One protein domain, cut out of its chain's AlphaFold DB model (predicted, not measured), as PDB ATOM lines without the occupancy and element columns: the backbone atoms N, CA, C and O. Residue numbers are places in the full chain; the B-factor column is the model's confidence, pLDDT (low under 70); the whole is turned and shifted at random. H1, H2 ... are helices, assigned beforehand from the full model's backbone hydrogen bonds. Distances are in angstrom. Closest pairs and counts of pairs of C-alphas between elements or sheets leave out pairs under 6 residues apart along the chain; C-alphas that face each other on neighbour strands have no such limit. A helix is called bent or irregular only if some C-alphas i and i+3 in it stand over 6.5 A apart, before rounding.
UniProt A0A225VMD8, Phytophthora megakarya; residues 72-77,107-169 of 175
ATOM      1  N   LEU A  72      21.121  43.297  36.266       54.00
ATOM      2  CA  LEU A  72      22.462  42.967  35.766       54.00
ATOM      3  C   LEU A  72      22.811  41.488  35.989       54.00
ATOM      4  O   LEU A  72      23.241  40.840  35.050       54.00
ATOM      5  N   ASP A  73      22.542  40.928  37.169       56.09
ATOM      6  CA  ASP A  73      22.836  39.522  37.502       56.09
ATOM      7  C   ASP A  73      22.002  38.512  36.689       56.09
ATOM      8  O   ASP A  73      22.486  37.446  36.291       56.09
ATOM      9  N   ILE A  74      20.726  38.824  36.446       53.31
ATOM     10  CA  ILE A  74      19.812  38.008  35.634       53.31
ATOM     11  C   ILE A  74      20.267  38.032  34.176       53.31
ATOM     12  O   ILE A  74      20.278  37.004  33.499       53.31
ATOM     13  N   TRP A  75      20.670  39.204  33.703       57.19
ATOM     14  CA  TRP A  75      21.121  39.420  32.340       57.19
ATOM     15  C   TRP A  75      22.522  38.851  32.110       57.19
ATOM     16  O   TRP A  75      22.760  38.222  31.082       57.19
ATOM     17  N   ASP A  76      23.403  38.925  33.106       57.09
ATOM     18  CA  ASP A  76      24.706  38.270  33.083       57.09
ATOM     19  C   ASP A  76      24.559  36.752  32.931       57.09
ATOM     20  O   ASP A  76      25.269  36.118  32.149       57.09
ATOM     21  N   LYS A  77      23.572  36.143  33.596       55.75
ATOM     22  CA  LYS A  77      23.302  34.704  33.464       55.75
ATOM     23  C   LYS A  77      22.587  34.342  32.163       55.75
ATOM     24  O   LYS A  77      23.007  33.402  31.495       55.75
ATOM     25  N   ASN A 107      33.252  57.837  11.893       42.84
ATOM     26  CA  ASN A 107      34.103  57.694  13.043       42.84
ATOM     27  C   ASN A 107      35.136  56.652  12.627       42.84
ATOM     28  O   ASN A 107      34.803  55.507  12.335       42.84
ATOM     29  N   LYS A 108      36.398  57.075  12.583       43.12
ATOM     30  CA  LYS A 108      37.585  56.275  12.233       43.12
ATOM     31  C   LYS A 108      37.736  54.997  13.087       43.12
ATOM     32  O   LYS A 108      38.618  54.180  12.852       43.12
ATOM     33  N   TYR A 109      36.852  54.828  14.067       54.53
ATOM     34  CA  TYR A 109      36.706  53.718  14.981       54.53
ATOM     35  C   TYR A 109      35.261  53.212  14.872       54.53
ATOM     36  O   TYR A 109      34.330  54.008  14.996       54.53
ATOM     37  N   GLY A 110      35.064  51.914  14.616       67.88
ATOM     38  CA  GLY A 110      33.734  51.331  14.398       67.88
ATOM     39  C   GLY A 110      32.755  51.579  15.553       67.88
ATOM     40  O   GLY A 110      33.155  51.917  16.664       67.88
ATOM     41  N   ASP A 111      31.459  51.375  15.316       75.56
ATOM     42  CA  ASP A 111      30.381  51.720  16.261       75.56
ATOM     43  C   ASP A 111      30.528  51.115  17.677       75.56
ATOM     44  O   ASP A 111      29.981  51.640  18.642       75.56
ATOM     45  N   PHE A 112      31.310  50.043  17.821       83.12
ATOM     46  CA  PHE A 112      31.581  49.341  19.083       83.12
ATOM     47  C   PHE A 112      32.988  49.595  19.642       83.12
ATOM     48  O   PHE A 112      33.421  48.927  20.579       83.12
ATOM     49  N   ALA A 113      33.739  50.524  19.052       82.00
ATOM     50  CA  ALA A 113      35.085  50.833  19.497       82.00
ATOM     51  C   ALA A 113      35.077  51.454  20.907       82.00
ATOM     52  O   ALA A 113      34.186  52.255  21.211       82.00
ATOM     53  N   PRO A 114      36.100  51.183  21.743       80.56
ATOM     54  CA  PRO A 114      36.164  51.693  23.113       80.56
ATOM     55  C   PRO A 114      35.988  53.211  23.223       80.56
ATOM     56  O   PRO A 114      35.322  53.686  24.138       80.56
ATOM     57  N   LEU A 115      36.528  53.971  22.263       82.69
ATOM     58  CA  LEU A 115      36.378  55.426  22.208       82.69
ATOM     59  C   LEU A 115      34.910  55.850  22.044       82.69
ATOM     60  O   LEU A 115      34.444  56.746  22.745       82.69
ATOM     61  N   ASN A 116      34.170  55.185  21.156       84.50
ATOM     62  CA  ASN A 116      32.757  55.485  20.930       84.50
ATOM     63  C   ASN A 116      31.916  55.097  22.143       84.50
ATOM     64  O   ASN A 116      31.079  55.886  22.565       84.50
ATOM     65  N   LEU A 117      32.189  53.945  22.764       88.56
ATOM     66  CA  LEU A 117      31.515  53.549  24.003       88.56
ATOM     67  C   LEU A 117      31.797  54.547  25.136       88.56
ATOM     68  O   LEU A 117      30.883  54.941  25.852       88.56
ATOM     69  N   ALA A 118      33.038  55.021  25.270       86.38
ATOM     70  CA  ALA A 118      33.386  56.049  26.250       86.38
ATOM     71  C   ALA A 118      32.643  57.372  25.995       86.38
ATOM     72  O   ALA A 118      32.231  58.029  26.950       86.38
ATOM     73  N   ASN A 119      32.428  57.739  24.728       87.25
ATOM     74  CA  ASN A 119      31.625  58.905  24.360       87.25
ATOM     75  C   ASN A 119      30.138  58.702  24.677       87.25
ATOM     76  O   ASN A 119      29.508  59.618  25.200       87.25
ATOM     77  N   MET A 120      29.592  57.504  24.447       90.88
ATOM     78  CA  MET A 120      28.212  57.171  24.825       90.88
ATOM     79  C   MET A 120      27.989  57.270  26.338       90.88
ATOM     80  O   MET A 120      26.924  57.687  26.776       90.88
ATOM     81  N   LEU A 121      29.001  56.959  27.152       90.00
ATOM     82  CA  LEU A 121      28.918  57.113  28.610       90.00
ATOM     83  C   LEU A 121      28.935  58.575  29.088       90.00
ATOM     84  O   LEU A 121      28.657  58.823  30.259       90.00
ATOM     85  N   ARG A 122      29.318  59.530  28.232       89.31
ATOM     86  CA  ARG A 122      29.473  60.954  28.585       89.31
ATOM     87  C   ARG A 122      28.446  61.862  27.915       89.31
ATOM     88  O   ARG A 122      28.251  62.978  28.379       89.31
ATOM     89  N   ASN A 123      27.852  61.424  26.809       90.69
ATOM     90  CA  ASN A 123      26.957  62.229  25.991       90.69
ATOM     91  C   ASN A 123      25.706  61.421  25.632       90.69
ATOM     92  O   ASN A 123      25.758  60.526  24.785       90.69
ATOM     93  N   ASP A 124      24.581  61.778  26.253       89.06
ATOM     94  CA  ASP A 124      23.308  61.082  26.066       89.06
ATOM     95  C   ASP A 124      22.761  61.216  24.639       89.06
ATOM     96  O   ASP A 124      22.322  60.224  24.063       89.06
ATOM     97  N   ALA A 125      22.883  62.386  24.006       85.88
ATOM     98  CA  ALA A 125      22.446  62.568  22.619       85.88
ATOM     99  C   ALA A 125      23.256  61.691  21.645       85.88
ATOM    100  O   ALA A 125      22.719  61.111  20.698       85.88
ATOM    101  N   PHE A 126      24.562  61.547  21.894       89.06
ATOM    102  CA  PHE A 126      25.408  60.630  21.131       89.06
ATOM    103  C   PHE A 126      25.026  59.167  21.390       89.06
ATOM    104  O   PHE A 126      24.936  58.383  20.444       89.06
ATOM    105  N   LYS A 127      24.762  58.806  22.651       90.31
ATOM    106  CA  LYS A 127      24.305  57.470  23.058       90.31
ATOM    107  C   LYS A 127      23.009  57.072  22.353       90.31
ATOM    108  O   LYS A 127      22.967  56.004  21.751       90.31
ATOM    109  N   GLU A 128      22.002  57.939  22.340       87.69
ATOM    110  CA  GLU A 128      20.733  57.681  21.651       87.69
ATOM    111  C   GLU A 128      20.921  57.474  20.143       87.69
ATOM    112  O   GLU A 128      20.341  56.560  19.554       87.69
ATOM    113  N   ASN A 129      21.764  58.289  19.500       88.56
ATOM    114  CA  ASN A 129      22.070  58.120  18.081       88.56
ATOM    115  C   ASN A 129      22.767  56.776  17.804       88.56
ATOM    116  O   ASN A 129      22.469  56.092  16.826       88.56
ATOM    117  N   MET A 130      23.672  56.365  18.691       87.56
ATOM    118  CA  MET A 130      24.348  55.072  18.600       87.56
ATOM    119  C   MET A 130      23.398  53.895  18.828       87.56
ATOM    120  O   MET A 130      23.496  52.904  18.107       87.56
ATOM    121  N   PHE A 131      22.439  54.002  19.749       90.12
ATOM    122  CA  PHE A 131      21.413  52.976  19.951       90.12
ATOM    123  C   PHE A 131      20.560  52.751  18.699       90.12
ATOM    124  O   PHE A 131      20.356  51.603  18.309       90.12
ATOM    125  N   LYS A 132      20.186  53.818  17.981       86.31
ATOM    126  CA  LYS A 132      19.494  53.691  16.683       86.31
ATOM    127  C   LYS A 132      20.321  52.927  15.647       86.31
ATOM    128  O   LYS A 132      19.769  52.175  14.851       86.31
ATOM    129  N   LYS A 133      21.648  53.096  15.649       84.88
ATOM    130  CA  LYS A 133      22.535  52.297  14.787       84.88
ATOM    131  C   LYS A 133      22.607  50.843  15.240       84.88
ATOM    132  O   LYS A 133      22.641  49.949  14.404       84.88
ATOM    133  N   TRP A 134      22.632  50.599  16.548       86.44
ATOM    134  CA  TRP A 134      22.665  49.245  17.101       86.44
ATOM    135  C   TRP A 134      21.391  48.461  16.779       86.44
ATOM    136  O   TRP A 134      21.489  47.260  16.546       86.44
ATOM    137  N   ASP A 135      20.239  49.125  16.644       84.19
ATOM    138  CA  ASP A 135      18.986  48.491  16.204       84.19
ATOM    139  C   ASP A 135      19.062  47.876  14.804       84.19
ATOM    140  O   ASP A 135      18.316  46.948  14.500       84.19
ATOM    141  N   LEU A 136      19.983  48.340  13.956       81.75
ATOM    142  CA  LEU A 136      20.215  47.769  12.626       81.75
ATOM    143  C   LEU A 136      21.034  46.475  12.674       81.75
ATOM    144  O   LEU A 136      21.207  45.802  11.659       81.75
ATOM    145  N   VAL A 137      21.569  46.126  13.842       79.50
ATOM    146  CA  VAL A 137      22.493  45.016  14.020       79.50
ATOM    147  C   VAL A 137      21.864  43.965  14.932       79.50
ATOM    148  O   VAL A 137      21.173  44.258  15.907       79.50
ATOM    149  N   THR A 138      22.105  42.687  14.639       79.56
ATOM    150  CA  THR A 138      21.597  41.612  15.495       79.56
ATOM    151  C   THR A 138      22.234  41.648  16.886       79.56
ATOM    152  O   THR A 138      23.419  41.956  17.053       79.56
ATOM    153  N   ILE A 139      21.476  41.215  17.895       80.12
ATOM    154  CA  ILE A 139      21.964  41.136  19.278       80.12
ATOM    155  C   ILE A 139      23.187  40.233  19.435       80.12
ATOM    156  O   ILE A 139      24.050  40.482  20.273       80.12
ATOM    157  N   LYS A 140      23.278  39.195  18.595       78.75
ATOM    158  CA  LYS A 140      24.411  38.275  18.553       78.75
ATOM    159  C   LYS A 140      25.684  39.014  18.146       78.75
ATOM    160  O   LYS A 140      26.717  38.841  18.784       78.75
ATOM    161  N   THR A 141      25.604  39.874  17.133       79.62
ATOM    162  CA  THR A 141      26.733  40.696  16.687       79.62
ATOM    163  C   THR A 141      27.128  41.729  17.742       79.62
ATOM    164  O   THR A 141      28.317  41.899  17.993       79.62
ATOM    165  N   ILE A 142      26.157  42.372  18.404       83.62
ATOM    166  CA  ILE A 142      26.424  43.307  19.511       83.62
ATOM    167  C   ILE A 142      27.175  42.584  20.639       83.62
ATOM    168  O   ILE A 142      28.224  43.048  21.082       83.62
ATOM    169  N   LYS A 143      26.693  41.398  21.038       81.88
ATOM    170  CA  LYS A 143      27.333  40.556  22.058       81.88
ATOM    171  C   LYS A 143      28.777  40.210  21.688       81.88
ATOM    172  O   LYS A 143      29.662  40.332  22.527       81.88
ATOM    173  N   LEU A 144      29.019  39.803  20.440       81.25
ATOM    174  CA  LEU A 144      30.363  39.466  19.959       81.25
ATOM    175  C   LEU A 144      31.306  40.676  19.978       81.25
ATOM    176  O   LEU A 144      32.460  40.537  20.371       81.25
ATOM    177  N   LYS A 145      30.825  41.860  19.583       81.88
ATOM    178  CA  LYS A 145      31.662  43.063  19.472       81.88
ATOM    179  C   LYS A 145      31.948  43.743  20.812       81.88
ATOM    180  O   LYS A 145      33.029  44.300  20.973       81.88
ATOM    181  N   ILE A 146      31.016  43.698  21.768       82.19
ATOM    182  CA  ILE A 146      31.178  44.347  23.084       82.19
ATOM    183  C   ILE A 146      31.680  43.368  24.151       82.19
ATOM    184  O   ILE A 146      32.189  43.814  25.170       82.19
ATOM    185  N   GLY A 147      31.608  42.051  23.924       77.56
ATOM    186  CA  GLY A 147      31.864  41.009  24.929       77.56
ATOM    187  C   GLY A 147      33.077  41.243  25.839       77.56
ATOM    188  O   GLY A 147      32.955  41.165  27.057       77.56
ATOM    189  N   ALA A 148      34.230  41.607  25.267       76.44
ATOM    190  CA  ALA A 148      35.460  41.862  26.026       76.44
ATOM    191  C   ALA A 148      35.424  43.133  26.905       76.44
ATOM    192  O   ALA A 148      36.190  43.243  27.857       76.44
ATOM    193  N   LEU A 149      34.548  44.090  26.591       76.25
ATOM    194  CA  LEU A 149      34.424  45.401  27.243       76.25
ATOM    195  C   LEU A 149      33.347  45.427  28.339       76.25
ATOM    196  O   LEU A 149      33.191  46.429  29.035       76.25
ATOM    197  N   LEU A 150      32.610  44.327  28.509       75.62
ATOM    198  CA  LEU A 150      31.570  44.184  29.531       75.62
ATOM    199  C   LEU A 150      32.122  43.953  30.939       75.62
ATOM    200  O   LEU A 150      31.385  44.076  31.912       75.62
ATOM    201  N   ASN A 151      33.425  43.698  31.073       77.06
ATOM    202  CA  ASN A 151      34.111  43.758  32.364       77.06
ATOM    203  C   ASN A 151      33.996  45.149  33.021       77.06
ATOM    204  O   ASN A 151      34.108  45.283  34.240       77.06
ATOM    205  N   ASN A 152      33.735  46.192  32.229       81.19
ATOM    206  CA  ASN A 152      33.424  47.517  32.726       81.19
ATOM    207  C   ASN A 152      31.930  47.633  33.059       81.19
ATOM    208  O   ASN A 152      31.084  47.721  32.166       81.19
ATOM    209  N   LYS A 153      31.618  47.748  34.357       83.31
ATOM    210  CA  LYS A 153      30.245  47.886  34.876       83.31
ATOM    211  C   LYS A 153      29.430  48.986  34.188       83.31
ATOM    212  O   LYS A 153      28.234  48.814  33.984       83.31
ATOM    213  N   LYS A 154      30.056  50.108  33.811       87.00
ATOM    214  CA  LYS A 154      29.359  51.217  33.137       87.00
ATOM    215  C   LYS A 154      28.942  50.837  31.718       87.00
ATOM    216  O   LYS A 154      27.834  51.155  31.302       87.00
ATOM    217  N   VAL A 155      29.818  50.136  30.997       86.12
ATOM    218  CA  VAL A 155      29.520  49.635  29.650       86.12
ATOM    219  C   VAL A 155      28.433  48.568  29.729       86.12
ATOM    220  O   VAL A 155      27.469  48.647  28.978       86.12
ATOM    221  N   ALA A 156      28.526  47.632  30.679       86.00
ATOM    222  CA  ALA A 156      27.491  46.622  30.892       86.00
ATOM    223  C   ALA A 156      26.116  47.254  31.176       86.00
ATOM    224  O   ALA A 156      25.148  46.942  30.487       86.00
ATOM    225  N   ALA A 157      26.046  48.212  32.107       86.69
ATOM    226  CA  ALA A 157      24.811  48.932  32.415       86.69
ATOM    227  C   ALA A 157      24.228  49.659  31.190       86.69
ATOM    228  O   ALA A 157      23.023  49.622  30.969       86.69
ATOM    229  N   MET A 158      25.077  50.263  30.356       90.75
ATOM    230  CA  MET A 158      24.643  50.928  29.125       90.75
ATOM    231  C   MET A 158      24.054  49.947  28.101       90.75
ATOM    232  O   MET A 158      23.087  50.275  27.422       90.75
ATOM    233  N   VAL A 159      24.612  48.740  27.967       88.38
ATOM    234  CA  VAL A 159      24.041  47.731  27.060       88.38
ATOM    235  C   VAL A 159      22.730  47.168  27.625       88.38
ATOM    236  O   VAL A 159      21.807  46.892  26.859       88.38
ATOM    237  N   VAL A 160      22.602  47.044  28.950       86.00
ATOM    238  CA  VAL A 160      21.326  46.693  29.599       86.00
ATOM    239  C   VAL A 160      20.262  47.749  29.307       86.00
ATOM    240  O   VAL A 160      19.165  47.391  28.880       86.00
ATOM    241  N   ASP A 161      20.609  49.027  29.477       87.25
ATOM    242  CA  ASP A 161      19.748  50.173  29.171       87.25
ATOM    243  C   ASP A 161      19.284  50.144  27.710       87.25
ATOM    244  O   ASP A 161      18.085  50.181  27.433       87.25
ATOM    245  N   TYR A 162      20.214  49.927  26.775       88.62
ATOM    246  CA  TYR A 162      19.888  49.739  25.364       88.62
ATOM    247  C   TYR A 162      18.828  48.649  25.151       88.62
ATOM    248  O   TYR A 162      17.822  48.871  24.482       88.62
ATOM    249  N   VAL A 163      19.025  47.463  25.727       85.19
ATOM    250  CA  VAL A 163      18.156  46.313  25.445       85.19
ATOM    251  C   VAL A 163      16.787  46.392  26.090       85.19
ATOM    252  O   VAL A 163      15.836  45.877  25.505       85.19
ATOM    253  N   HIS A 164      16.683  46.987  27.274       80.38
ATOM    254  CA  HIS A 164      15.400  47.119  27.956       80.38
ATOM    255  C   HIS A 164      14.604  48.325  27.475       80.38
ATOM    256  O   HIS A 164      13.395  48.209  27.289       80.38
ATOM    257  N   ASN A 165      15.270  49.464  27.282       79.50
ATOM    258  CA  ASN A 165      14.578  50.743  27.148       79.50
ATOM    259  C   ASN A 165      14.558  51.272  25.714       79.50
ATOM    260  O   ASN A 165      13.673  52.051  25.372       79.50
ATOM    261  N   HIS A 166      15.505  50.857  24.869       77.12
ATOM    262  CA  HIS A 166      15.656  51.422  23.525       77.12
ATOM    263  C   HIS A 166      15.417  50.422  22.402       77.12
ATOM    264  O   HIS A 166      15.020  50.812  21.307       77.12
ATOM    265  N   ARG A 167      15.643  49.134  22.657       74.75
ATOM    266  CA  ARG A 167      15.558  48.121  21.618       74.75
ATOM    267  C   ARG A 167      14.109  47.818  21.261       74.75
ATOM    268  O   ARG A 167      13.388  47.151  22.000       74.75
ATOM    269  N   GLU A 168      13.708  48.228  20.066       72.12
ATOM    270  CA  GLU A 168      12.398  47.889  19.521       72.12
ATOM    271  C   GLU A 168      12.410  46.489  18.886       72.12
ATOM    272  O   GLU A 168      12.864  46.271  17.758       72.12
ATOM    273  N   TYR A 169      11.881  45.509  19.619       55.72
ATOM    274  CA  TYR A 169      11.653  44.159  19.112       55.72
ATOM    275  C   TYR A 169      10.520  44.173  18.076       55.72
ATOM    276  O   TYR A 169       9.346  44.150  18.425       55.72
TER     277      TYR A 169
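What this domain is: This is residues 72 to 77 and 107 to 169 of the 175 residues of a protein of Phytophthora megakarya (UniProt A0A225VMD8). The longest helix, H5, runs through the middle, with H4 folded back beside it, the corner of H2 and H3 on one side and short H1 on the other. The printed part has 69 residues, 49 of them in the five named helices H1 to H5, in that order along the chain, with no named strand; the class is all helix. The whole is compact, radius of gyration of the C-alphas 11.3 A, spanning 33 by 26 by 21 A.

Where its parts are: H5, residues 153 to 166, measures 18.8 A and ends at C-alpha (15.656, 51.422, 23.525). H4, 139 to 149, measures 15.4 A and is irregular, C-alphas 145 and 148 being 7.7 A apart. H3 is 124 to 134, 14.9 A; H2, 114 to 120, 9.8 A; H1, 72 to 77, 8.6 A, begins at C-alpha (22.462, 42.967, 35.766).

How they stand to each other: H5, with residues 156 to 160 alone, touches H1, closest C-alphas Ala 157 and Leu 72, 7.2 A. H4 and H5 are close but not clearly touching, closest C-alphas Leu 149 and Val 155, 6.9 A, at a shallow tilt of 18 degrees, opposite ways. H2 and H3 touch only at the corner, closest C-alphas Met 120 and Lys 127, 4.3 A. Every O i to N i+4 pair is within hydrogen-bond range in H1, H2, H3 and H5; in H4, 5 of 7.

The domain as a whole: Residues 78 to 106 are not printed; C-alphas 77 and 107 are 32.6 A apart. The links printed whole are tight. Residues 72 to 77, 107 to 110 and 169 have pLDDT under 70.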